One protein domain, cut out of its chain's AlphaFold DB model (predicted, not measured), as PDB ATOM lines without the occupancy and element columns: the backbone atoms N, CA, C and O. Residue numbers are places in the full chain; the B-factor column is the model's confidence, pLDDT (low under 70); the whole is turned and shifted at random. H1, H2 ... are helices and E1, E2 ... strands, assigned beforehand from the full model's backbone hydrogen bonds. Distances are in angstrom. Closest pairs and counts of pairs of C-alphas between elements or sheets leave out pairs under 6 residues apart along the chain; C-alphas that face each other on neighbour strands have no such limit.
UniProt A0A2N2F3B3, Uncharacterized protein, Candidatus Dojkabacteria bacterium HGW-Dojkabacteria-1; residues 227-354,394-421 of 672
ATOM      1  N   ASN A 227      83.184 154.890 136.207       98.00
ATOM      2  CA  ASN A 227      84.065 155.475 135.216       98.00
ATOM      3  C   ASN A 227      83.417 155.652 133.836       98.00
ATOM      4  O   ASN A 227      83.941 156.420 133.034       98.00
ATOM      5  N   LYS A 228      82.291 154.989 133.518       97.44
ATOM      6  CA  LYS A 228      81.603 155.209 132.231       97.44
ATOM      7  C   LYS A 228      80.999 156.605 132.157       97.44
ATOM      8  O   LYS A 228      81.060 157.207 131.090       97.44
ATOM      9  N   VAL A 229      80.481 157.138 133.265       98.06
ATOM     10  CA  VAL A 229      80.041 158.544 133.337       98.06
ATOM     11  C   VAL A 229      81.228 159.479 133.092       98.06
ATOM     12  O   VAL A 229      81.164 160.295 132.180       98.06
ATOM     13  N   THR A 230      82.345 159.288 133.807       98.19
ATOM     14  CA  THR A 230      83.577 160.079 133.632       98.19
ATOM     15  C   THR A 230      84.049 160.059 132.178       98.19
ATOM     16  O   THR A 230      84.246 161.105 131.569       98.19
ATOM     17  N   ASN A 231      84.163 158.869 131.583       98.25
ATOM     18  CA  ASN A 231      84.584 158.699 130.194       98.25
ATOM     19  C   ASN A 231      83.608 159.338 129.200       98.25
ATOM     20  O   ASN A 231      84.042 159.881 128.188       98.25
ATOM     21  N   THR A 232      82.306 159.289 129.483       98.25
ATOM     22  CA  THR A 232      81.278 159.940 128.661       98.25
ATOM     23  C   THR A 232      81.444 161.457 128.695       98.25
ATOM     24  O   THR A 232      81.514 162.075 127.638       98.25
ATOM     25  N   LEU A 233      81.594 162.053 129.881       98.44
ATOM     26  CA  LEU A 233      81.788 163.498 130.037       98.44
ATOM     27  C   LEU A 233      83.106 163.977 129.403       98.44
ATOM     28  O   LEU A 233      83.108 164.994 128.714       98.44
ATOM     29  N   ILE A 234      84.202 163.216 129.532       98.56
ATOM     30  CA  ILE A 234      85.471 163.514 128.838       98.56
ATOM     31  C   ILE A 234      85.281 163.484 127.317       98.56
ATOM     32  O   ILE A 234      85.738 164.395 126.627       98.56
ATOM     33  N   ALA A 235      84.601 162.464 126.780       98.38
ATOM     34  CA  ALA A 235      84.347 162.364 125.344       98.38
ATOM     35  C   ALA A 235      83.548 163.566 124.831       98.38
ATOM     36  O   ALA A 235      83.952 164.190 123.850       98.38
ATOM     37  N   LEU A 236      82.474 163.937 125.530       98.62
ATOM     38  CA  LEU A 236      81.646 165.094 125.192       98.62
ATOM     39  C   LEU A 236      82.435 166.409 125.260       98.62
ATOM     40  O   LEU A 236      82.370 167.208 124.323       98.62
ATOM     41  N   ARG A 237      83.226 166.619 126.321       98.44
ATOM     42  CA  ARG A 237      84.092 167.801 126.456       98.44
ATOM     43  C   ARG A 237      85.085 167.884 125.297       98.44
ATOM     44  O   ARG A 237      85.192 168.926 124.662       98.44
ATOM     45  N   ASN A 238      85.740 166.774 124.955       98.19
ATOM     46  CA  ASN A 238      86.696 166.723 123.849       98.19
ATOM     47  C   ASN A 238      86.032 166.984 122.483       98.19
ATOM     48  O   ASN A 238      86.626 167.669 121.651       98.19
ATOM     49  N   MET A 239      84.799 166.507 122.258       97.94
ATOM     50  CA  MET A 239      84.018 166.851 121.058       97.94
ATOM     51  C   MET A 239      83.717 168.350 120.990       97.94
ATOM     52  O   MET A 239      83.764 168.938 119.910       97.94
ATOM     53  N   SER A 240      83.424 168.979 122.129       98.25
ATOM     54  CA  SER A 240      83.213 170.426 122.214       98.25
ATOM     55  C   SER A 240      84.504 171.203 121.920       98.25
ATOM     56  O   SER A 240      84.519 172.028 121.011       98.25
ATOM     57  N   GLU A 241      85.622 170.851 122.564       97.75
ATOM     58  CA  GLU A 241      86.948 171.439 122.301       97.75
ATOM     59  C   GLU A 241      87.367 171.302 120.831       97.75
ATOM     60  O   GLU A 241      87.982 172.197 120.249       97.75
ATOM     61  N   TYR A 242      87.048 170.163 120.208       96.94
ATOM     62  CA  TYR A 242      87.315 169.956 118.792       96.94
ATOM     63  C   TYR A 242      86.593 171.003 117.934       96.94
ATOM     64  O   TYR A 242      87.188 171.521 116.988       96.94
ATOM     65  N   GLN A 243      85.350 171.354 118.267       97.06
ATOM     66  CA  GLN A 243      84.586 172.383 117.555       97.06
ATOM     67  C   GLN A 243      85.064 173.805 117.870       97.06
ATOM     68  O   GLN A 243      85.045 174.648 116.975       97.06
ATOM     69  N   ASP A 244      85.567 174.065 119.081       96.88
ATOM     70  CA  ASP A 244      86.183 175.357 119.425       96.88
ATOM     71  C   ASP A 244      87.396 175.657 118.527       96.88
ATOM     72  O   ASP A 244      87.622 176.799 118.122       96.88
ATOM     73  N   VAL A 245      88.162 174.620 118.171       95.94
ATOM     74  CA  VAL A 245      89.348 174.737 117.307       95.94
ATOM     75  C   VAL A 245      88.997 174.692 115.817       95.94
ATOM     76  O   VAL A 245      89.563 175.447 115.026       95.94
ATOM     77  N   ASN A 246      88.096 173.794 115.407       95.94
ATOM     78  CA  ASN A 246      87.852 173.493 113.989       95.94
ATOM     79  C   ASN A 246      86.608 174.189 113.405       95.94
ATOM     80  O   ASN A 246      86.427 174.209 112.181       95.94
ATOM     81  N   GLY A 247      85.771 174.793 114.249       96.81
ATOM     82  CA  GLY A 247      84.473 175.339 113.868       96.81
ATOM     83  C   GLY A 247      83.401 174.250 113.701       96.81
ATOM     84  O   GLY A 247      83.522 173.173 114.290       96.81
ATOM     85  N   PRO A 248      82.338 174.514 112.917       96.81
ATOM     86  CA  PRO A 248      81.240 173.569 112.743       96.81
ATOM     87  C   PRO A 248      81.693 172.322 111.982       96.81
ATOM     88  O   PRO A 248      82.653 172.352 111.201       96.81
ATOM     89  N   LEU A 249      80.938 171.237 112.136       96.31
ATOM     90  CA  LEU A 249      81.043 170.074 111.265       96.31
ATOM     91  C   LEU A 249      80.593 170.488 109.865       96.31
ATOM     92  O   LEU A 249      79.442 170.874 109.668       96.31
ATOM     93  N   ARG A 250      81.508 170.446 108.897       95.31
ATOM     94  CA  ARG A 250      81.260 171.024 107.572       95.31
ATOM     95  C   ARG A 250      80.554 170.053 106.640       95.31
ATOM     96  O   ARG A 250      80.950 168.894 106.519       95.31
ATOM     97  N   LYS A 251      79.584 170.546 105.887       94.88
ATOM     98  CA  LYS A 251      78.914 169.819 104.816       94.88
ATOM     99  C   LYS A 251      79.918 169.213 103.836       94.88
ATOM    100  O   LYS A 251      80.892 169.854 103.442       94.88
ATOM    101  N   ASN A 252      79.642 167.987 103.394       94.00
ATOM    102  CA  ASN A 252      80.464 167.219 102.458       94.00
ATOM    103  C   ASN A 252      81.889 166.928 102.956       94.00
ATOM    104  O   ASN A 252      82.757 166.581 102.151       94.00
ATOM    105  N   THR A 253      82.147 167.050 104.261       95.88
ATOM    106  CA  THR A 253      83.439 166.687 104.852       95.88
ATOM    107  C   THR A 253      83.324 165.415 105.675       95.88
ATOM    108  O   THR A 253      82.313 165.182 106.341       95.88
ATOM    109  N   GLU A 254      84.360 164.581 105.589       97.25
ATOM    110  CA  GLU A 254      84.489 163.391 106.423       97.25
ATOM    111  C   GLU A 254      84.752 163.799 107.871       97.25
ATOM    112  O   GLU A 254      85.642 164.597 108.168       97.25
ATOM    113  N   GLN A 255      83.967 163.214 108.759       97.50
ATOM    114  CA  GLN A 255      84.045 163.348 110.196       97.50
ATOM    115  C   GLN A 255      84.447 162.000 110.794       97.50
ATOM    116  O   GLN A 255      84.061 160.944 110.289       97.50
ATOM    117  N   SER A 256      85.233 162.039 111.868       97.50
ATOM    118  CA  SER A 256      85.676 160.856 112.610       97.50
ATOM    119  C   SER A 256      85.400 161.069 114.085       97.50
ATOM    120  O   SER A 256      85.955 161.983 114.702       97.50
ATOM    121  N   TYR A 257      84.559 160.206 114.649       97.94
ATOM    122  CA  TYR A 257      84.221 160.259 116.062       97.94
ATOM    123  C   TYR A 257      85.466 160.066 116.937       97.94
ATOM    124  O   TYR A 257      85.705 160.867 117.841       97.94
ATOM    125  N   LEU A 258      86.321 159.078 116.630       96.06
ATOM    126  CA  LEU A 258      87.560 158.850 117.387       96.06
ATOM    127  C   LEU A 258      88.508 160.057 117.375       96.06
ATOM    128  O   LEU A 258      89.205 160.291 118.367       96.06
ATOM    129  N   ASN A 259      88.555 160.809 116.269       95.25
ATOM    130  CA  ASN A 259      89.340 162.041 116.193       95.25
ATOM    131  C   ASN A 259      88.763 163.116 117.119       95.25
ATOM    132  O   ASN A 259      89.522 163.730 117.866       95.25
ATOM    133  N   MET A 260      87.439 163.314 117.103       97.25
ATOM    134  CA  MET A 260      86.771 164.328 117.930       97.25
ATOM    135  C   MET A 260      86.955 164.061 119.424       97.25
ATOM    136  O   MET A 260      87.294 164.972 120.172       97.25
ATOM    137  N   ILE A 261      86.801 162.808 119.862       97.31
ATOM    138  CA  ILE A 261      86.950 162.460 121.285       97.31
ATOM    139  C   ILE A 261      88.417 162.341 121.726       97.31
ATOM    140  O   ILE A 261      88.703 162.181 122.914       97.31
ATOM    141  N   GLY A 262      89.368 162.411 120.791       95.06
ATOM    142  CA  GLY A 262      90.798 162.436 121.092       95.06
ATOM    143  C   GLY A 262      91.413 161.093 121.490       95.06
ATOM    144  O   GLY A 262      92.532 161.081 121.987       95.06
ATOM    145  N   LEU A 263      90.755 159.947 121.264       92.38
ATOM    146  CA  LEU A 263      91.334 158.643 121.637       92.38
ATOM    147  C   LEU A 263      92.583 158.263 120.826       92.38
ATOM    148  O   LEU A 263      93.371 157.436 121.286       92.38
ATOM    149  N   LYS A 264      92.780 158.871 119.647       89.31
ATOM    150  CA  LYS A 264      93.991 158.690 118.829       89.31
ATOM    151  C   LYS A 264      95.184 159.519 119.324       89.31
ATOM    152  O   LYS A 264      96.319 159.204 118.975       89.31
ATOM    153  N   ASP A 265      94.946 160.547 120.138       89.94
ATOM    154  CA  ASP A 265      95.989 161.351 120.777       89.94
ATOM    155  C   ASP A 265      96.338 160.727 122.133       89.94
ATOM    156  O   ASP A 265      95.480 160.589 123.000       89.94
ATOM    157  N   LEU A 266      97.602 160.342 122.334       87.06
ATOM    158  CA  LEU A 266      98.039 159.687 123.567       87.06
ATOM    159  C   LEU A 266      97.829 160.564 124.812       87.06
ATOM    160  O   LEU A 266      97.527 160.031 125.880       87.06
ATOM    161  N   ASN A 267      97.957 161.887 124.686       89.94
ATOM    162  CA  ASN A 267      97.753 162.813 125.797       89.94
ATOM    163  C   ASN A 267      96.277 162.852 126.194       89.94
ATOM    164  O   ASN A 267      95.964 162.617 127.358       89.94
ATOM    165  N   LYS A 268      95.370 163.019 125.224       92.19
ATOM    166  CA  LYS A 268      93.922 163.003 125.486       92.19
ATOM    167  C   LYS A 268      93.432 161.623 125.923       92.19
ATOM    168  O   LYS A 268      92.663 161.512 126.873       92.19
ATOM    169  N   LYS A 269      93.931 160.544 125.304       91.44
ATOM    170  CA  LYS A 269      93.671 159.157 125.730       91.44
ATOM    171  C   LYS A 269      94.041 158.956 127.196       91.44
ATOM    172  O   LYS A 269      93.404 158.150 127.870       91.44
ATOM    173  N   ASN A 270      95.055 159.666 127.697       93.06
ATOM    174  CA  ASN A 270      95.509 159.498 129.065       93.06
ATOM    175  C   ASN A 270      94.559 160.029 130.136       93.06
ATOM    176  O   ASN A 270      94.639 159.536 131.261       93.06
ATOM    177  N   GLU A 271      93.657 160.933 129.772       95.25
ATOM    178  CA  GLU A 271      92.659 161.518 130.668       95.25
ATOM    179  C   GLU A 271      91.479 160.584 130.950       95.25
ATOM    180  O   GLU A 271      90.811 160.733 131.971       95.25
ATOM    181  N   TYR A 272      91.224 159.625 130.056       96.81
ATOM    182  CA  TYR A 272      90.158 158.643 130.218       96.81
ATOM    183  C   TYR A 272      90.482 157.621 131.303       96.81
ATOM    184  O   TYR A 272      91.609 157.140 131.421       96.81
ATOM    185  N   GLU A 273      89.455 157.185 132.016       96.44
ATOM    186  CA  GLU A 273      89.530 156.108 132.991       96.44
ATOM    187  C   GLU A 273      89.396 154.731 132.328       96.44
ATOM    188  O   GLU A 273      88.899 154.579 131.200       96.44
ATOM    189  N   TYR A 274      89.808 153.686 133.048       95.88
ATOM    190  CA  TYR A 274      89.500 152.316 132.642       95.88
ATOM    191  C   TYR A 274      88.004 152.041 132.809       95.88
ATOM    192  O   TYR A 274      87.423 152.252 133.870       95.88
ATOM    193  N   GLY A 275      87.396 151.523 131.749       94.94
ATOM    194  CA  GLY A 275      86.023 151.039 131.732       94.94
ATOM    195  C   GLY A 275      85.941 149.658 131.091       94.94
ATOM    196  O   GLY A 275      86.944 149.068 130.701       94.94
ATOM    197  N   LEU A 276      84.727 149.142 130.980       91.62
ATOM    198  CA  LEU A 276      84.393 147.857 130.382       91.62
ATOM    199  C   LEU A 276      83.883 148.015 128.946       91.62
ATOM    200  O   LEU A 276      83.054 148.884 128.661       91.62
ATOM    201  N   THR A 277      84.321 147.114 128.070       87.50
ATOM    202  CA  THR A 277      83.674 146.830 126.783       87.50
ATOM    203  C   THR A 277      82.355 146.069 126.988       87.50
ATOM    204  O   THR A 277      82.060 145.572 128.080       87.50
ATOM    205  N   SER A 278      81.572 145.894 125.918       81.50
ATOM    206  CA  SER A 278      80.385 145.019 125.924       81.50
ATOM    207  C   SER A 278      80.724 143.560 126.268       81.50
ATOM    208  O   SER A 278      79.933 142.881 126.917       81.50
ATOM    209  N   SER A 279      81.936 143.104 125.928       82.19
ATOM    210  CA  SER A 279      82.497 141.800 126.313       82.19
ATOM    211  C   SER A 279      83.133 141.772 127.711       82.19
ATOM    212  O   SER A 279      83.810 140.805 128.052       82.19
ATOM    213  N   LYS A 280      82.936 142.820 128.526       86.19
ATOM    214  CA  LYS A 280      83.466 142.960 129.897       86.19
ATOM    215  C   LYS A 280      84.997 143.008 129.994       86.19
ATOM    216  O   LYS A 280      85.554 142.815 131.071       86.19
ATOM    217  N   SER A 281      85.687 143.311 128.896       88.69
ATOM    218  CA  SER A 281      87.138 143.538 128.909       88.69
ATOM    219  C   SER A 281      87.449 144.952 129.405       88.69
ATOM    220  O   SER A 281      86.753 145.893 129.026       88.69
ATOM    221  N   LYS A 282      88.481 145.120 130.245       92.19
ATOM    222  CA  LYS A 282      88.897 146.441 130.753       92.19
ATOM    223  C   LYS A 282      89.745 147.181 129.709       92.19
ATOM    224  O   LYS A 282      90.788 146.673 129.306       92.19
ATOM    225  N   VAL A 283      89.325 148.380 129.305       91.62
ATOM    226  CA  VAL A 283      90.022 149.244 128.332       91.62
ATOM    227  C   VAL A 283      89.943 150.715 128.741       91.62
ATOM    228  O   VAL A 283      88.985 151.142 129.391       91.62
ATOM    229  N   LYS A 284      90.946 151.509 128.359       92.00
ATOM    230  CA  LYS A 284      90.956 152.958 128.603       92.00
ATOM    231  C   LYS A 284      89.940 153.642 127.686       92.00
ATOM    232  O   LYS A 284      89.956 153.391 126.484       92.00
ATOM    233  N   GLY A 285      89.048 154.456 128.251       92.75
ATOM    234  CA  GLY A 285      87.905 155.009 127.515       92.75
ATOM    235  C   GLY A 285      86.752 154.015 127.329       92.75
ATOM    236  O   GLY A 285      85.876 154.234 126.498       92.75
ATOM    237  N   GLY A 286      86.716 152.915 128.090       92.56
ATOM    238  CA  GLY A 286      85.578 151.997 128.060       92.56
ATOM    239  C   GLY A 286      84.263 152.732 128.344       92.56
ATOM    240  O   GLY A 286      84.162 153.481 129.317       92.56
ATOM    241  N   GLY A 287      83.269 152.532 127.474       90.25
ATOM    242  CA  GLY A 287      81.946 153.156 127.572       90.25
ATOM    243  C   GLY A 287      81.691 154.349 126.640       90.25
ATOM    244  O   GLY A 287      80.524 154.674 126.430       90.25
ATOM    245  N   VAL A 288      82.719 154.933 126.005       95.31
ATOM    246  CA  VAL A 288      82.540 156.072 125.072       95.31
ATOM    247  C   VAL A 288      81.712 155.729 123.830       95.31
ATOM    248  O   VAL A 288      81.205 156.629 123.166       95.31
ATOM    249  N   CYS A 289      81.531 154.442 123.516       95.44
ATOM    250  CA  CYS A 289      80.691 154.002 122.402       95.44
ATOM    251  C   CYS A 289      79.218 154.415 122.558       95.44
ATOM    252  O   CYS A 289      78.501 154.465 121.565       95.44
ATOM    253  N   ALA A 290      78.765 154.740 123.779       95.81
ATOM    254  CA  ALA A 290      77.435 155.313 123.981       95.81
ATOM    255  C   ALA A 290      77.269 156.606 123.167       95.81
ATOM    256  O   ALA A 290      76.293 156.761 122.443       95.81
ATOM    257  N   MET A 291      78.257 157.504 123.202       97.62
ATOM    258  CA  MET A 291      78.192 158.762 122.452       97.62
ATOM    259  C   MET A 291      78.492 158.575 120.960       97.62
ATOM    260  O   MET A 291      77.974 159.338 120.147       97.62
ATOM    261  N   ALA A 292      79.222 157.521 120.567       97.94
ATOM    262  CA  ALA A 292      79.316 157.126 119.159       97.94
ATOM    263  C   ALA A 292      77.939 156.717 118.610       97.94
ATOM    264  O   ALA A 292      77.538 157.185 117.549       97.94
ATOM    265  N   THR A 293      77.186 155.913 119.369       98.00
ATOM    266  CA  THR A 293      75.810 155.517 119.023       98.00
ATOM    267  C   THR A 293      74.867 156.720 119.007       98.00
ATOM    268  O   THR A 293      74.131 156.891 118.042       98.00
ATOM    269  N   GLY A 294      74.941 157.613 120.001       98.00
ATOM    270  CA  GLY A 294      74.142 158.844 120.013       98.00
ATOM    271  C   GLY A 294      74.441 159.769 118.825       98.00
ATOM    272  O   GLY A 294      73.524 160.297 118.200       98.00
ATOM    273  N   THR A 295      75.719 159.911 118.458       98.19
ATOM    274  CA  THR A 295      76.139 160.678 117.272       98.19
ATOM    275  C   THR A 295      75.651 160.010 115.988       98.19
ATOM    276  O   THR A 295      75.144 160.690 115.100       98.19
ATOM    277  N   SER A 296      75.759 158.683 115.895       98.06
ATOM    278  CA  SER A 296      75.265 157.900 114.761       98.06
ATOM    279  C   SER A 296      73.760 158.052 114.573       98.06
ATOM    280  O   SER A 296      73.317 158.416 113.484       98.06
ATOM    281  N   ALA A 297      72.977 157.897 115.642       97.19
ATOM    282  CA  ALA A 297      71.541 158.139 115.622       97.19
ATOM    283  C   ALA A 297      71.219 159.560 115.137       97.19
ATOM    284  O   ALA A 297      70.408 159.729 114.229       97.19
ATOM    285  N   LEU A 298      71.913 160.580 115.651       96.56
ATOM    286  CA  LEU A 298      71.681 161.969 115.251       96.56
ATOM    287  C   LEU A 298      72.023 162.214 113.771       96.56
ATOM    288  O   LEU A 298      71.320 162.951 113.082       96.56
ATOM    289  N   VAL A 299      73.083 161.582 113.261       96.12
ATOM    290  CA  VAL A 299      73.430 161.610 111.832       96.12
ATOM    291  C   VAL A 299      72.343 160.931 110.999       96.12
ATOM    292  O   VAL A 299      71.946 161.485 109.975       96.12
ATOM    293  N   HIS A 300      71.810 159.795 111.453       93.88
ATOM    294  CA  HIS A 300      70.737 159.081 110.765       93.88
ATOM    295  C   HIS A 300      69.420 159.864 110.672       93.88
ATOM    296  O   HIS A 300      68.667 159.652 109.721       93.88
ATOM    297  N   LEU A 301      69.177 160.786 111.608       92.06
ATOM    298  CA  LEU A 301      68.010 161.675 111.624       92.06
ATOM    299  C   LEU A 301      68.125 162.887 110.682       92.06
ATOM    300  O   LEU A 301      67.135 163.601 110.495       92.06
ATOM    301  N   GLN A 302      69.297 163.145 110.087       88.12
ATOM    302  CA  GLN A 302      69.425 164.132 109.006       88.12
ATOM    303  C   GLN A 302      68.647 163.654 107.767       88.12
ATOM    304  O   GLN A 302      68.434 162.454 107.581       88.12
ATOM    305  N   ASN A 303      68.243 164.567 106.876       77.50
ATOM    306  CA  ASN A 303      67.479 164.166 105.692       77.50
ATOM    307  C   ASN A 303      68.274 163.156 104.850       77.50
ATOM    308  O   ASN A 303      69.450 163.366 104.522       77.50
ATOM    309  N   THR A 304      67.613 162.063 104.468       60.06
ATOM    310  CA  THR A 304      68.174 161.045 103.579       60.06
ATOM    311  C   THR A 304      68.637 161.722 102.285       60.06
ATOM    312  O   THR A 304      67.899 162.500 101.684       60.06
ATOM    313  N   ASN A 305      69.891 161.469 101.885       67.44
ATOM    314  CA  ASN A 305      70.676 162.128 100.816       67.44
ATOM    315  C   ASN A 305      71.572 163.304 101.231       67.44
ATOM    316  O   ASN A 305      72.361 163.759 100.401       67.44
ATOM    317  N   GLN A 306      71.498 163.796 102.468       79.75
ATOM    318  CA  GLN A 306      72.419 164.841 102.921       79.75
ATOM    319  C   GLN A 306      73.701 164.253 103.520       79.75
ATOM    320  O   GLN A 306      74.778 164.756 103.225       79.75
ATOM    321  N   TYR A 307      73.619 163.164 104.284       92.00
ATOM    322  CA  TYR A 307      74.778 162.517 104.906       92.00
ATOM    323  C   TYR A 307      75.154 161.196 104.219       92.00
ATOM    324  O   TYR A 307      74.382 160.623 103.447       92.00
ATOM    325  N   LYS A 308      76.349 160.681 104.529       94.94
ATOM    326  CA  LYS A 308      76.781 159.335 104.123       94.94
ATOM    327  C   LYS A 308      77.582 158.663 105.230       94.94
ATOM    328  O   LYS A 308      78.633 159.173 105.599       94.94
ATOM    329  N   ILE A 309      77.150 157.493 105.692       96.19
ATOM    330  CA  ILE A 309      77.959 156.664 106.594       96.19
ATOM    331  C   ILE A 309      79.120 156.044 105.803       96.19
ATOM    332  O   ILE A 309      78.921 155.465 104.732       96.19
ATOM    333  N   LEU A 310      80.343 156.225 106.300       96.88
ATOM    334  CA  LEU A 310      81.575 155.683 105.720       96.88
ATOM    335  C   LEU A 310      82.067 154.463 106.496       96.88
ATOM    336  O   LEU A 310      82.595 153.530 105.896       96.88
ATOM    337  N   GLU A 311      81.893 154.481 107.814       97.31
ATOM    338  CA  GLU A 311      82.280 153.403 108.714       97.31
ATOM    339  C   GLU A 311      81.346 153.382 109.922       97.31
ATOM    340  O   GLU A 311      81.123 154.414 110.554       97.31
ATOM    341  N   GLN A 312      80.806 152.205 110.226       96.38
ATOM    342  CA  GLN A 312      79.978 151.945 111.393       96.38
ATOM    343  C   GLN A 312      80.089 150.460 111.729       96.38
ATOM    344  O   GLN A 312      79.990 149.602 110.848       96.38
ATOM    345  N   TRP A 313      80.289 150.165 113.006       94.50
ATOM    346  CA  TRP A 313      80.437 148.809 113.515       94.50
ATOM    347  C   TRP A 313      79.404 148.567 114.605       94.50
ATOM    348  O   TRP A 313      79.178 149.440 115.436       94.50
ATOM    349  N   ALA A 314      78.800 147.383 114.630       90.50
ATOM    350  CA  ALA A 314      77.830 147.027 115.659       90.50
ATOM    351  C   ALA A 314      78.513 146.395 116.877       90.50
ATOM    352  O   ALA A 314      79.461 145.614 116.748       90.50
ATOM    353  N   HIS A 315      77.984 146.666 118.064       91.00
ATOM    354  CA  HIS A 315      78.341 145.932 119.266       91.00
ATOM    355  C   HIS A 315      77.817 144.486 119.211       91.00
ATOM    356  O   HIS A 315      76.734 144.229 118.678       91.00
ATOM    357  N   PRO A 316      78.505 143.537 119.877       87.25
ATOM    358  CA  PRO A 316      77.933 142.225 120.187       87.25
ATOM    359  C   PRO A 316      76.618 142.312 120.977       87.25
ATOM    360  O   PRO A 316      75.724 141.490 120.796       87.25
ATOM    361  N   VAL A 317      76.519 143.310 121.862       88.44
ATOM    362  CA  VAL A 317      75.312 143.667 122.614       88.44
ATOM    363  C   VAL A 317      75.062 145.148 122.372       88.44
ATOM    364  O   VAL A 317      75.845 145.972 122.843       88.44
ATOM    365  N   ARG A 318      74.021 145.455 121.596       91.06
ATOM    366  CA  ARG A 318      73.673 146.816 121.177       91.06
ATOM    367  C   ARG A 318      73.023 147.612 122.300       91.06
ATOM    368  O   ARG A 318      72.521 147.044 123.273       91.06
ATOM    369  N   TYR A 319      73.053 148.933 122.158       93.12
ATOM    370  CA  TYR A 319      72.303 149.816 123.042       93.12
ATOM    371  C   TYR A 319      70.809 149.741 122.752       93.12
ATOM    372  O   TYR A 319      70.382 150.028 121.635       93.12
ATOM    373  N   ALA A 320      70.046 149.457 123.808       92.62
ATOM    374  CA  ALA A 320      68.597 149.567 123.816       92.62
ATOM    375  C   ALA A 320      68.147 150.932 123.284       92.62
ATOM    376  O   ALA A 320      68.691 151.963 123.696       92.62
ATOM    377  N   GLN A 321      67.155 150.912 122.401       93.44
ATOM    378  CA  GLN A 321      66.491 152.090 121.856       93.44
ATOM    379  C   GLN A 321      65.090 152.189 122.465       93.44
ATOM    380  O   GLN A 321      64.466 151.168 122.754       93.44
ATOM    381  N   GLY A 322      64.609 153.409 122.694       93.44
ATOM    382  CA  GLY A 322      63.220 153.639 123.075       93.44
ATOM    383  C   GLY A 322      62.242 153.332 121.929       93.44
ATOM    384  O   GLY A 322      62.652 153.248 120.772       93.44
ATOM    385  N   PRO A 323      60.934 153.228 122.219       91.75
ATOM    386  CA  PRO A 323      59.917 152.862 121.224       91.75
ATOM    387  C   PRO A 323      59.702 153.919 120.124       91.75
ATOM    388  O   PRO A 323      59.094 153.640 119.099       91.75
ATOM    389  N   PHE A 324      60.214 155.138 120.317       92.81
ATOM    390  CA  PHE A 324      60.148 156.238 119.346       92.81
ATOM    391  C   PHE A 324      61.531 156.600 118.795       92.81
ATOM    392  O   PHE A 324      61.819 157.767 118.519       92.81
ATOM    393  N   SER A 325      62.407 155.605 118.697       92.69
ATOM    394  CA  SER A 325      63.780 155.747 118.226       92.69
ATOM    395  C   SER A 325      64.013 154.866 117.000       92.69
ATOM    396  O   SER A 325      63.343 153.846 116.836       92.69
ATOM    397  N   PRO A 326      64.979 155.206 116.133       90.12
ATOM    398  CA  PRO A 326      65.410 154.290 115.088       90.12
ATOM    399  C   PRO A 326      65.917 152.965 115.675       90.12
ATOM    400  O   PRO A 326      66.525 152.948 116.743       90.12
ATOM    401  N   SER A 327      65.729 151.872 114.931       89.25
ATOM    402  CA  SER A 327      66.178 150.526 115.315       89.25
ATOM    403  C   SER A 327      67.654 150.489 115.735       89.25
ATOM    404  O   SER A 327      68.522 151.065 115.067       89.25
ATOM    405  N   GLU A 328      67.967 149.731 116.798       90.81
ATOM    406  CA  GLU A 328      69.344 149.539 117.279       90.81
ATOM    407  C   GLU A 328      70.261 148.990 116.177       90.81
ATOM    408  O   GLU A 328      71.459 149.256 116.152       90.81
ATOM    409  N   TYR A 329      69.707 148.252 115.218       88.88
ATOM    410  CA  TYR A 329      70.456 147.656 114.119       88.88
ATOM    411  C   TYR A 329      70.839 148.657 113.028       88.88
ATOM    412  O   TYR A 329      71.743 148.372 112.241       88.88
ATOM    413  N   LEU A 330      70.172 149.812 112.997       90.38
ATOM    414  CA  LEU A 330      70.492 150.917 112.106       90.38
ATOM    415  C   LEU A 330      71.523 151.858 112.734       90.38
ATOM    416  O   LEU A 330      72.468 152.255 112.061       90.38
ATOM    417  N   VAL A 331      71.350 152.220 114.008       94.62
ATOM    418  CA  VAL A 331      72.089 153.347 114.608       94.62
ATOM    419  C   VAL A 331      73.228 152.954 115.541       94.62
ATOM    420  O   VAL A 331      74.106 153.782 115.783       94.62
ATOM    421  N   ASP A 332      73.268 151.718 116.048       95.62
ATOM    422  CA  ASP A 332      74.327 151.282 116.964       95.62
ATOM    423  C   ASP A 332      75.715 151.444 116.329       95.62
ATOM    424  O   ASP A 332      75.946 151.080 115.172       95.62
ATOM    425  N   ALA A 333      76.635 152.037 117.087       96.25
ATOM    426  CA  ALA A 333      77.989 152.313 116.632       96.25
ATOM    427  C   ALA A 333      78.994 152.046 117.753       96.25
ATOM    428  O   ALA A 333      78.947 152.664 118.822       96.25
ATOM    429  N   THR A 334      79.929 151.135 117.496       93.00
ATOM    430  CA  THR A 334      81.052 150.822 118.375       93.00
ATOM    431  C   THR A 334      82.339 151.452 117.870       93.00
ATOM    432  O   THR A 334      82.549 151.580 116.663       93.00
ATOM    433  N   VAL A 335      83.200 151.838 118.809       92.12
ATOM    434  CA  VAL A 335      84.529 152.362 118.513       92.12
ATOM    435  C   VAL A 335      85.569 151.739 119.432       92.12
ATOM    436  O   VAL A 335      85.299 151.463 120.601       92.12
ATOM    437  N   ASP A 336      86.768 151.531 118.910       87.38
ATOM    438  CA  ASP A 336      87.921 151.070 119.676       87.38
ATOM    439  C   ASP A 336      89.199 151.618 119.040       87.38
ATOM    440  O   ASP A 336      89.292 151.787 117.822       87.38
ATOM    441  N   TYR A 337      90.191 151.894 119.875       83.19
ATOM    442  CA  TYR A 337      91.518 152.291 119.441       83.19
ATOM    443  C   TYR A 337      92.573 151.563 120.276       83.19
ATOM    444  O   TYR A 337      92.975 152.010 121.364       83.19
ATOM    445  N   ASN A 338      93.032 150.431 119.744       74.94
ATOM    446  CA  ASN A 338      94.084 149.609 120.325       74.94
ATOM    447  C   ASN A 338      95.133 149.213 119.261       74.94
ATOM    448  O   ASN A 338      94.934 149.423 118.066       74.94
ATOM    449  N   ASP A 339      96.265 148.647 119.692       66.31
ATOM    450  CA  ASP A 339      97.400 148.326 118.804       66.31
ATOM    451  C   ASP A 339      97.099 147.223 117.765       66.31
ATOM    452  O   ASP A 339      97.927 146.946 116.898       66.31
ATOM    453  N   ARG A 340      95.949 146.544 117.871       66.44
ATOM    454  CA  ARG A 340      95.560 145.408 117.022       66.44
ATOM    455  C   ARG A 340      94.458 145.770 116.035       66.44
ATOM    456  O   ARG A 340      94.535 145.358 114.883       66.44
ATOM    457  N   GLU A 341      93.454 146.517 116.479       70.38
ATOM    458  CA  GLU A 341      92.272 146.881 115.699       70.38
ATOM    459  C   GLU A 341      91.829 148.311 116.038       70.38
ATOM    460  O   GLU A 341      91.902 148.769 117.181       70.38
ATOM    461  N   THR A 342      91.382 149.038 115.013       85.25
ATOM    462  CA  THR A 342      90.754 150.354 115.151       85.25
ATOM    463  C   THR A 342      89.371 150.279 114.531       85.25
ATOM    464  O   THR A 342      89.252 149.986 113.343       85.25
ATOM    465  N   PHE A 343      88.352 150.556 115.338       92.06
ATOM    466  CA  PHE A 343      86.967 150.687 114.902       92.06
ATOM    467  C   PHE A 343      86.549 152.136 115.118       92.06
ATOM    468  O   PHE A 343      86.658 152.643 116.234       92.06
ATOM    469  N   ASP A 344      86.102 152.818 114.071       95.88
ATOM    470  CA  ASP A 344      85.669 154.213 114.141       95.88
ATOM    471  C   ASP A 344      84.215 154.348 113.672       95.88
ATOM    472  O   ASP A 344      83.701 153.514 112.924       95.88
ATOM    473  N   PHE A 345      83.561 155.432 114.084       97.81
ATOM    474  CA  PHE A 345      82.333 155.889 113.449       97.81
ATOM    475  C   PHE A 345      82.678 157.082 112.560       97.81
ATOM    476  O   PHE A 345      83.084 158.142 113.052       97.81
ATOM    477  N   ARG A 346      82.555 156.895 111.242       98.06
ATOM    478  CA  ARG A 346      82.906 157.910 110.242       98.06
ATOM    479  C   ARG A 346      81.749 158.183 109.308       98.06
ATOM    480  O   ARG A 346      81.105 157.261 108.805       98.06
ATOM    481  N   TRP A 347      81.533 159.457 109.014       97.56
ATOM    482  CA  TRP A 347      80.469 159.894 108.121       97.56
ATOM    483  C   TRP A 347      80.876 161.131 107.330       97.56
ATOM    484  O   TRP A 347      81.766 161.879 107.723       97.56
ATOM    485  N   VAL A 348      80.210 161.355 106.205       96.75
ATOM    486  CA  VAL A 348      80.193 162.638 105.508       96.75
ATOM    487  C   VAL A 348      79.025 163.442 106.062       96.75
ATOM    488  O   VAL A 348      77.881 162.989 105.986       96.75
ATOM    489  N   GLN A 349      79.319 164.612 106.620       95.19
ATOM    490  CA  GLN A 349      78.319 165.491 107.224       95.19
ATOM    491  C   GLN A 349      77.417 166.137 106.160       95.19
ATOM    492  O   GLN A 349      77.906 166.566 105.110       95.19
ATOM    493  N   GLY A 350      76.111 166.234 106.433       92.12
ATOM    494  CA  GLY A 350      75.144 166.730 105.454       92.12
ATOM    495  C   GLY A 350      74.934 168.237 105.412       92.12
ATOM    496  O   GLY A 350      74.639 168.786 104.346       92.12
ATOM    497  N   GLU A 351      75.146 168.918 106.534       91.38
ATOM    498  CA  GLU A 351      74.978 170.366 106.668       91.38
ATOM    499  C   GLU A 351      76.062 170.968 107.569       91.38
ATOM    500  O   GLU A 351      76.553 170.291 108.475       91.38
ATOM    501  N   ASP A 352      76.415 172.234 107.318       94.62
ATOM    502  CA  ASP A 352      77.311 173.010 108.181       94.62
ATOM    503  C   ASP A 352      76.603 173.269 109.514       94.62
ATOM    504  O   ASP A 352      75.731 174.133 109.594       94.62
ATOM    505  N   LYS A 353      76.938 172.493 110.547       94.81
ATOM    506  CA  LYS A 353      76.268 172.556 111.852       94.81
ATOM    507  C   LYS A 353      77.251 172.348 112.993       94.81
ATOM    508  O   LYS A 353      78.237 171.622 112.858       94.81
ATOM    509  N   TYR A 354      76.946 172.942 114.135       96.81
ATOM    510  CA  TYR A 354      77.585 172.618 115.401       96.81
ATOM    511  C   TYR A 354      76.830 171.487 116.095       96.81
ATOM    512  O   TYR A 354      75.603 171.448 116.070       96.81
ATOM    513  N   PRO A 394      77.434 178.307 117.221       94.38
ATOM    514  CA  PRO A 394      78.285 177.689 118.225       94.38
ATOM    515  C   PRO A 394      77.589 177.715 119.597       94.38
ATOM    516  O   PRO A 394      77.170 178.790 120.044       94.38
ATOM    517  N   PRO A 395      77.467 176.564 120.279       93.69
ATOM    518  CA  PRO A 395      76.929 176.500 121.629       93.69
ATOM    519  C   PRO A 395      77.748 177.356 122.596       93.69
ATOM    520  O   PRO A 395      78.975 177.264 122.652       93.69
ATOM    521  N   LYS A 396      77.070 178.194 123.382       93.94
ATOM    522  CA  LYS A 396      77.739 179.114 124.302       93.94
ATOM    523  C   LYS A 396      78.278 178.377 125.538       93.94
ATOM    524  O   LYS A 396      77.509 177.743 126.268       93.94
ATOM    525  N   ASP A 397      79.579 178.535 125.785       95.44
ATOM    526  CA  ASP A 397      80.315 178.037 126.957       95.44
ATOM    527  C   ASP A 397      80.199 176.510 127.167       95.44
ATOM    528  O   ASP A 397      80.330 176.011 128.282       95.44
ATOM    529  N   GLN A 398      79.927 175.739 126.104       97.06
ATOM    530  CA  GLN A 398      79.668 174.295 126.203       97.06
ATOM    531  C   GLN A 398      80.872 173.517 126.747       97.06
ATOM    532  O   GLN A 398      80.707 172.664 127.616       97.06
ATOM    533  N   THR A 399      82.080 173.837 126.280       98.25
ATOM    534  CA  THR A 399      83.317 173.194 126.747       98.25
ATOM    535  C   THR A 399      83.553 173.433 128.239       98.25
ATOM    536  O   THR A 399      83.895 172.499 128.962       98.25
ATOM    537  N   GLU A 400      83.320 174.659 128.716       98.00
ATOM    538  CA  GLU A 400      83.467 175.020 130.131       98.00
ATOM    539  C   GLU A 400      82.422 174.313 131.002       98.00
ATOM    540  O   GLU A 400      82.775 173.714 132.014       98.00
ATOM    541  N   LYS A 401      81.154 174.291 130.574       96.12
ATOM    542  CA  LYS A 401      80.078 173.584 131.291       96.12
ATOM    543  C   LYS A 401      80.348 172.086 131.416       96.12
ATOM    544  O   LYS A 401      80.252 171.542 132.508       96.12
ATOM    545  N   LEU A 402      80.769 171.431 130.332       97.94
ATOM    546  CA  LEU A 402      81.122 170.005 130.355       97.94
ATOM    547  C   LEU A 402      82.336 169.718 131.250       97.94
ATOM    548  O   LEU A 402      82.413 168.653 131.862       97.94
ATOM    549  N   ALA A 403      83.287 170.653 131.339       97.94
ATOM    550  CA  ALA A 403      84.400 170.548 132.278       97.94
ATOM    551  C   ALA A 403      83.925 170.671 133.736       97.94
ATOM    552  O   ALA A 403      84.365 169.887 134.574       97.94
ATOM    553  N   ILE A 404      83.004 171.594 134.027       96.25
ATOM    554  CA  ILE A 404      82.400 171.752 135.358       96.25
ATOM    555  C   ILE A 404      81.630 170.488 135.758       96.25
ATOM    556  O   ILE A 404      81.862 169.968 136.845       96.25
ATOM    557  N   ASP A 405      80.790 169.938 134.876       95.81
ATOM    558  CA  ASP A 405      80.041 168.700 135.138       95.81
ATOM    559  C   ASP A 405      80.975 167.524 135.471       95.81
ATOM    560  O   ASP A 405      80.738 166.763 136.412       95.81
ATOM    561  N   LEU A 406      82.074 167.388 134.717       97.56
ATOM    562  CA  LEU A 406      83.090 166.362 134.949       97.56
ATOM    563  C   LEU A 406      83.773 166.519 136.313       97.56
ATOM    564  O   LEU A 406      83.936 165.531 137.033       97.56
ATOM    565  N   GLU A 407      84.191 167.734 136.665       97.00
ATOM    566  CA  GLU A 407      84.890 167.993 137.924       97.00
ATOM    567  C   GLU A 407      83.958 167.864 139.133       97.00
ATOM    568  O   GLU A 407      84.339 167.235 140.119       97.00
ATOM    569  N   ASN A 408      82.713 168.338 139.032       96.38
ATOM    570  CA  ASN A 408      81.688 168.145 140.060       96.38
ATOM    571  C   ASN A 408      81.459 166.657 140.341       96.38
ATOM    572  O   ASN A 408      81.468 166.220 141.492       96.38
ATOM    573  N   TYR A 409      81.340 165.848 139.289       97.31
ATOM    574  CA  TYR A 409      81.170 164.409 139.440       97.31
ATOM    575  C   TYR A 409      82.399 163.708 140.036       97.31
ATOM    576  O   TYR A 409      82.274 162.854 140.919       97.31
ATOM    577  N   ARG A 410      83.609 164.081 139.600       96.62
ATOM    578  CA  ARG A 410      84.860 163.577 140.192       96.62
ATOM    579  C   ARG A 410      84.960 163.931 141.670       96.62
ATOM    580  O   ARG A 410      85.349 163.083 142.474       96.62
ATOM    581  N   TYR A 411      84.583 165.152 142.032       96.44
ATOM    582  CA  TYR A 411      84.586 165.614 143.411       96.44
ATOM    583  C   TYR A 411      83.578 164.838 144.268       96.44
ATOM    584  O   TYR A 411      83.981 164.235 145.266       96.44
ATOM    585  N   PHE A 412      82.325 164.730 143.812       96.75
ATOM    586  CA  PHE A 412      81.267 163.918 144.426       96.75
ATOM    587  C   PHE A 412      81.745 162.495 144.750       96.75
ATOM    588  O   PHE A 412      81.656 162.032 145.889       96.75
ATOM    589  N   ARG A 413      82.368 161.834 143.772       95.81
ATOM    590  CA  ARG A 413      82.977 160.507 143.927       95.81
ATOM    591  C   ARG A 413      84.125 160.463 144.922       95.81
ATOM    592  O   ARG A 413      84.149 159.603 145.798       95.81
ATOM    593  N   SER A 414      85.095 161.363 144.777       96.06
ATOM    594  CA  SER A 414      86.300 161.374 145.616       96.06
ATOM    595  C   SER A 414      85.981 161.652 147.088       96.06
ATOM    596  O   SER A 414      86.641 161.111 147.975       96.06
ATOM    597  N   SER A 415      84.919 162.424 147.338       96.44
ATOM    598  CA  SER A 415      84.369 162.684 148.667       96.44
ATOM    599  C   SER A 415      83.569 161.511 149.240       96.44
ATOM    600  O   SER A 415      83.137 161.600 150.379       96.44
ATOM    601  N   GLN A 416      83.366 160.418 148.492       96.62
ATOM    602  CA  GLN A 416      82.496 159.297 148.877       96.62
ATOM    603  C   GLN A 416      81.060 159.755 149.181       96.62
ATOM    604  O   GLN A 416      80.458 159.332 150.171       96.62
ATOM    605  N   HIS A 417      80.540 160.652 148.335       94.50
ATOM    606  CA  HIS A 417      79.203 161.251 148.437       94.50
ATOM    607  C   HIS A 417      78.980 162.106 149.693       94.50
ATOM    608  O   HIS A 417      77.838 162.346 150.075       94.50
ATOM    609  N   GLN A 418      80.050 162.548 150.365       93.62
ATOM    610  CA  GLN A 418      79.930 163.491 151.486       93.62
ATOM    611  C   GLN A 418      79.633 164.916 151.010       93.62
ATOM    612  O   GLN A 418      79.013 165.691 151.732       93.62
ATOM    613  N   GLU A 419      80.065 165.247 149.798       92.75
ATOM    614  CA  GLU A 419      79.808 166.532 149.159       92.75
ATOM    615  C   GLU A 419      78.673 166.396 148.150       92.75
ATOM    616  O   GLU A 419      78.444 165.313 147.609       92.75
ATOM    617  N   ARG A 420      77.952 167.490 147.888       89.56
ATOM    618  CA  ARG A 420      76.864 167.490 146.902       89.56
ATOM    619  C   ARG A 420      77.418 167.423 145.477       89.56
ATOM    620  O   ARG A 420      78.440 168.035 145.178       89.56
ATOM    621  N   LEU A 421      76.723 166.708 144.594       91.94
ATOM    622  CA  LEU A 421      77.033 166.634 143.165       91.94
ATOM    623  C   LEU A 421      76.751 167.961 142.454       91.94
ATOM    624  O   LEU A 421      77.493 168.361 141.563       91.94
TER     625      LEU A 421
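This is residues 227 to 354 and 394 to 421 of the 672 residues of an uncharacterized protein of Candidatus Dojkabacteria bacterium HGW-Dojkabacteria-1 (UniProt A0A2N2F3B3). Two long helices, H1 and H6, run side by side in opposite ways; H6 packs on H1 alone among the helices, and its end reaches out beyond the first residues of H1. On the side of H1 away from H6 lie H4, which meets H1 with its residues 290 to 291 alone and stands at a steep tilt to it, a small sheet of three short strands near H4, the little hairpin of E2 and E3 by the first residues of H1, and long loops. The printed part has 156 residues, with six named helices and five named strands in the order H1, E1, H2, H3, E2, E3, H4, E4, H5, E5, H6; the class is mixed, helices and strands. The larger sheet has the order E1, E5, E4, and both sheets are antiparallel. The whole is compact, with a radius of gyration of the C-alphas of 15.9 A, and spans 51 by 37 by 37 A.

Begin with H1, residues 227 to 246, the hub, which touches three other helices. After E1, residues 254 to 256, find H2, residues 257 to 260; H1 and H2 only just touch, with 3 pairs of C-alphas within 8 A, the closest being those of Met 239 and Met 260 at 4.9 A, and H1 uses residues 238 to 242 alone. H3, residues 266 to 271, is close to H1 but not clearly touching, with the closest C-alphas, those of Ile 234 and Glu 271, 7.7 A apart. Next come E2, residues 274 to 276, and E3, residues 282 to 284, an antiparallel hairpin in which N 275 and O 283 are 2.9 A apart, within hydrogen-bond range. The closest C-alphas of H1 and E2, those of Asn 227 and Gly 275, are 6.0 A apart. H4, residues 289 to 300, touches H1 with residues 290 to 291 alone; the closest C-alphas are those of Thr 232 and Met 291, 7.0 A apart, and the two run the same way at a steep tilt of 49 degrees. Beyond E4, residues 308 to 311, H5, residues 328 to 331, touches H4, with the closest C-alphas, those of Ala 297 and Val 331, 4.9 A apart. E5, residues 346 to 348, is the inner strand between the edge strands E1 and E4: look for N 255 and O 347 at 2.8 A, and N 310 and O 346 at 2.8 A, both within hydrogen-bond range. H4 only grazes this sheet, with its residues 292 to 300. H6, residues 398 to 414, touches H1 at a shallow tilt of 21 degrees, opposite ways, and the closest C-alphas, those of Ser 240 and Thr 399, are 5.3 A apart. H6 is apart from H2, H3, H4 and H5. In H1, H4 and H6 every O i to N i+4 pair is within hydrogen-bond range, in H3 1 of 2 is, and H2 and H5 are too short for such a pair.

Find C-alpha 227 at (84.065, 155.475, 135.216); from there H1 runs 28.1 A to C-alpha 246 at (87.852, 173.493, 113.989). H4 runs 16.1 A from Cys 289 to His 300, and E4, the longest strand, 9.3 A from Lys 308 to Glu 311. H6 runs 24.2 A from Gln 398 to C-alpha 414 at (86.300, 161.374, 145.616).

The two C-alphas farthest apart, those of Asn 305 and Gln 418, are 51.5 A apart. Residues 355 to 393 are not printed, and C-alphas 354 and 394 are 5.8 A apart across the cut. The links E4 to H5 and H5 to E5 are long; in the second, residues 336 to 337 pair antiparallel with residues 342 to 343. The mean pLDDT of the printed part is 93.2, and residues 304 to 305 and 339 to 340 are under 70.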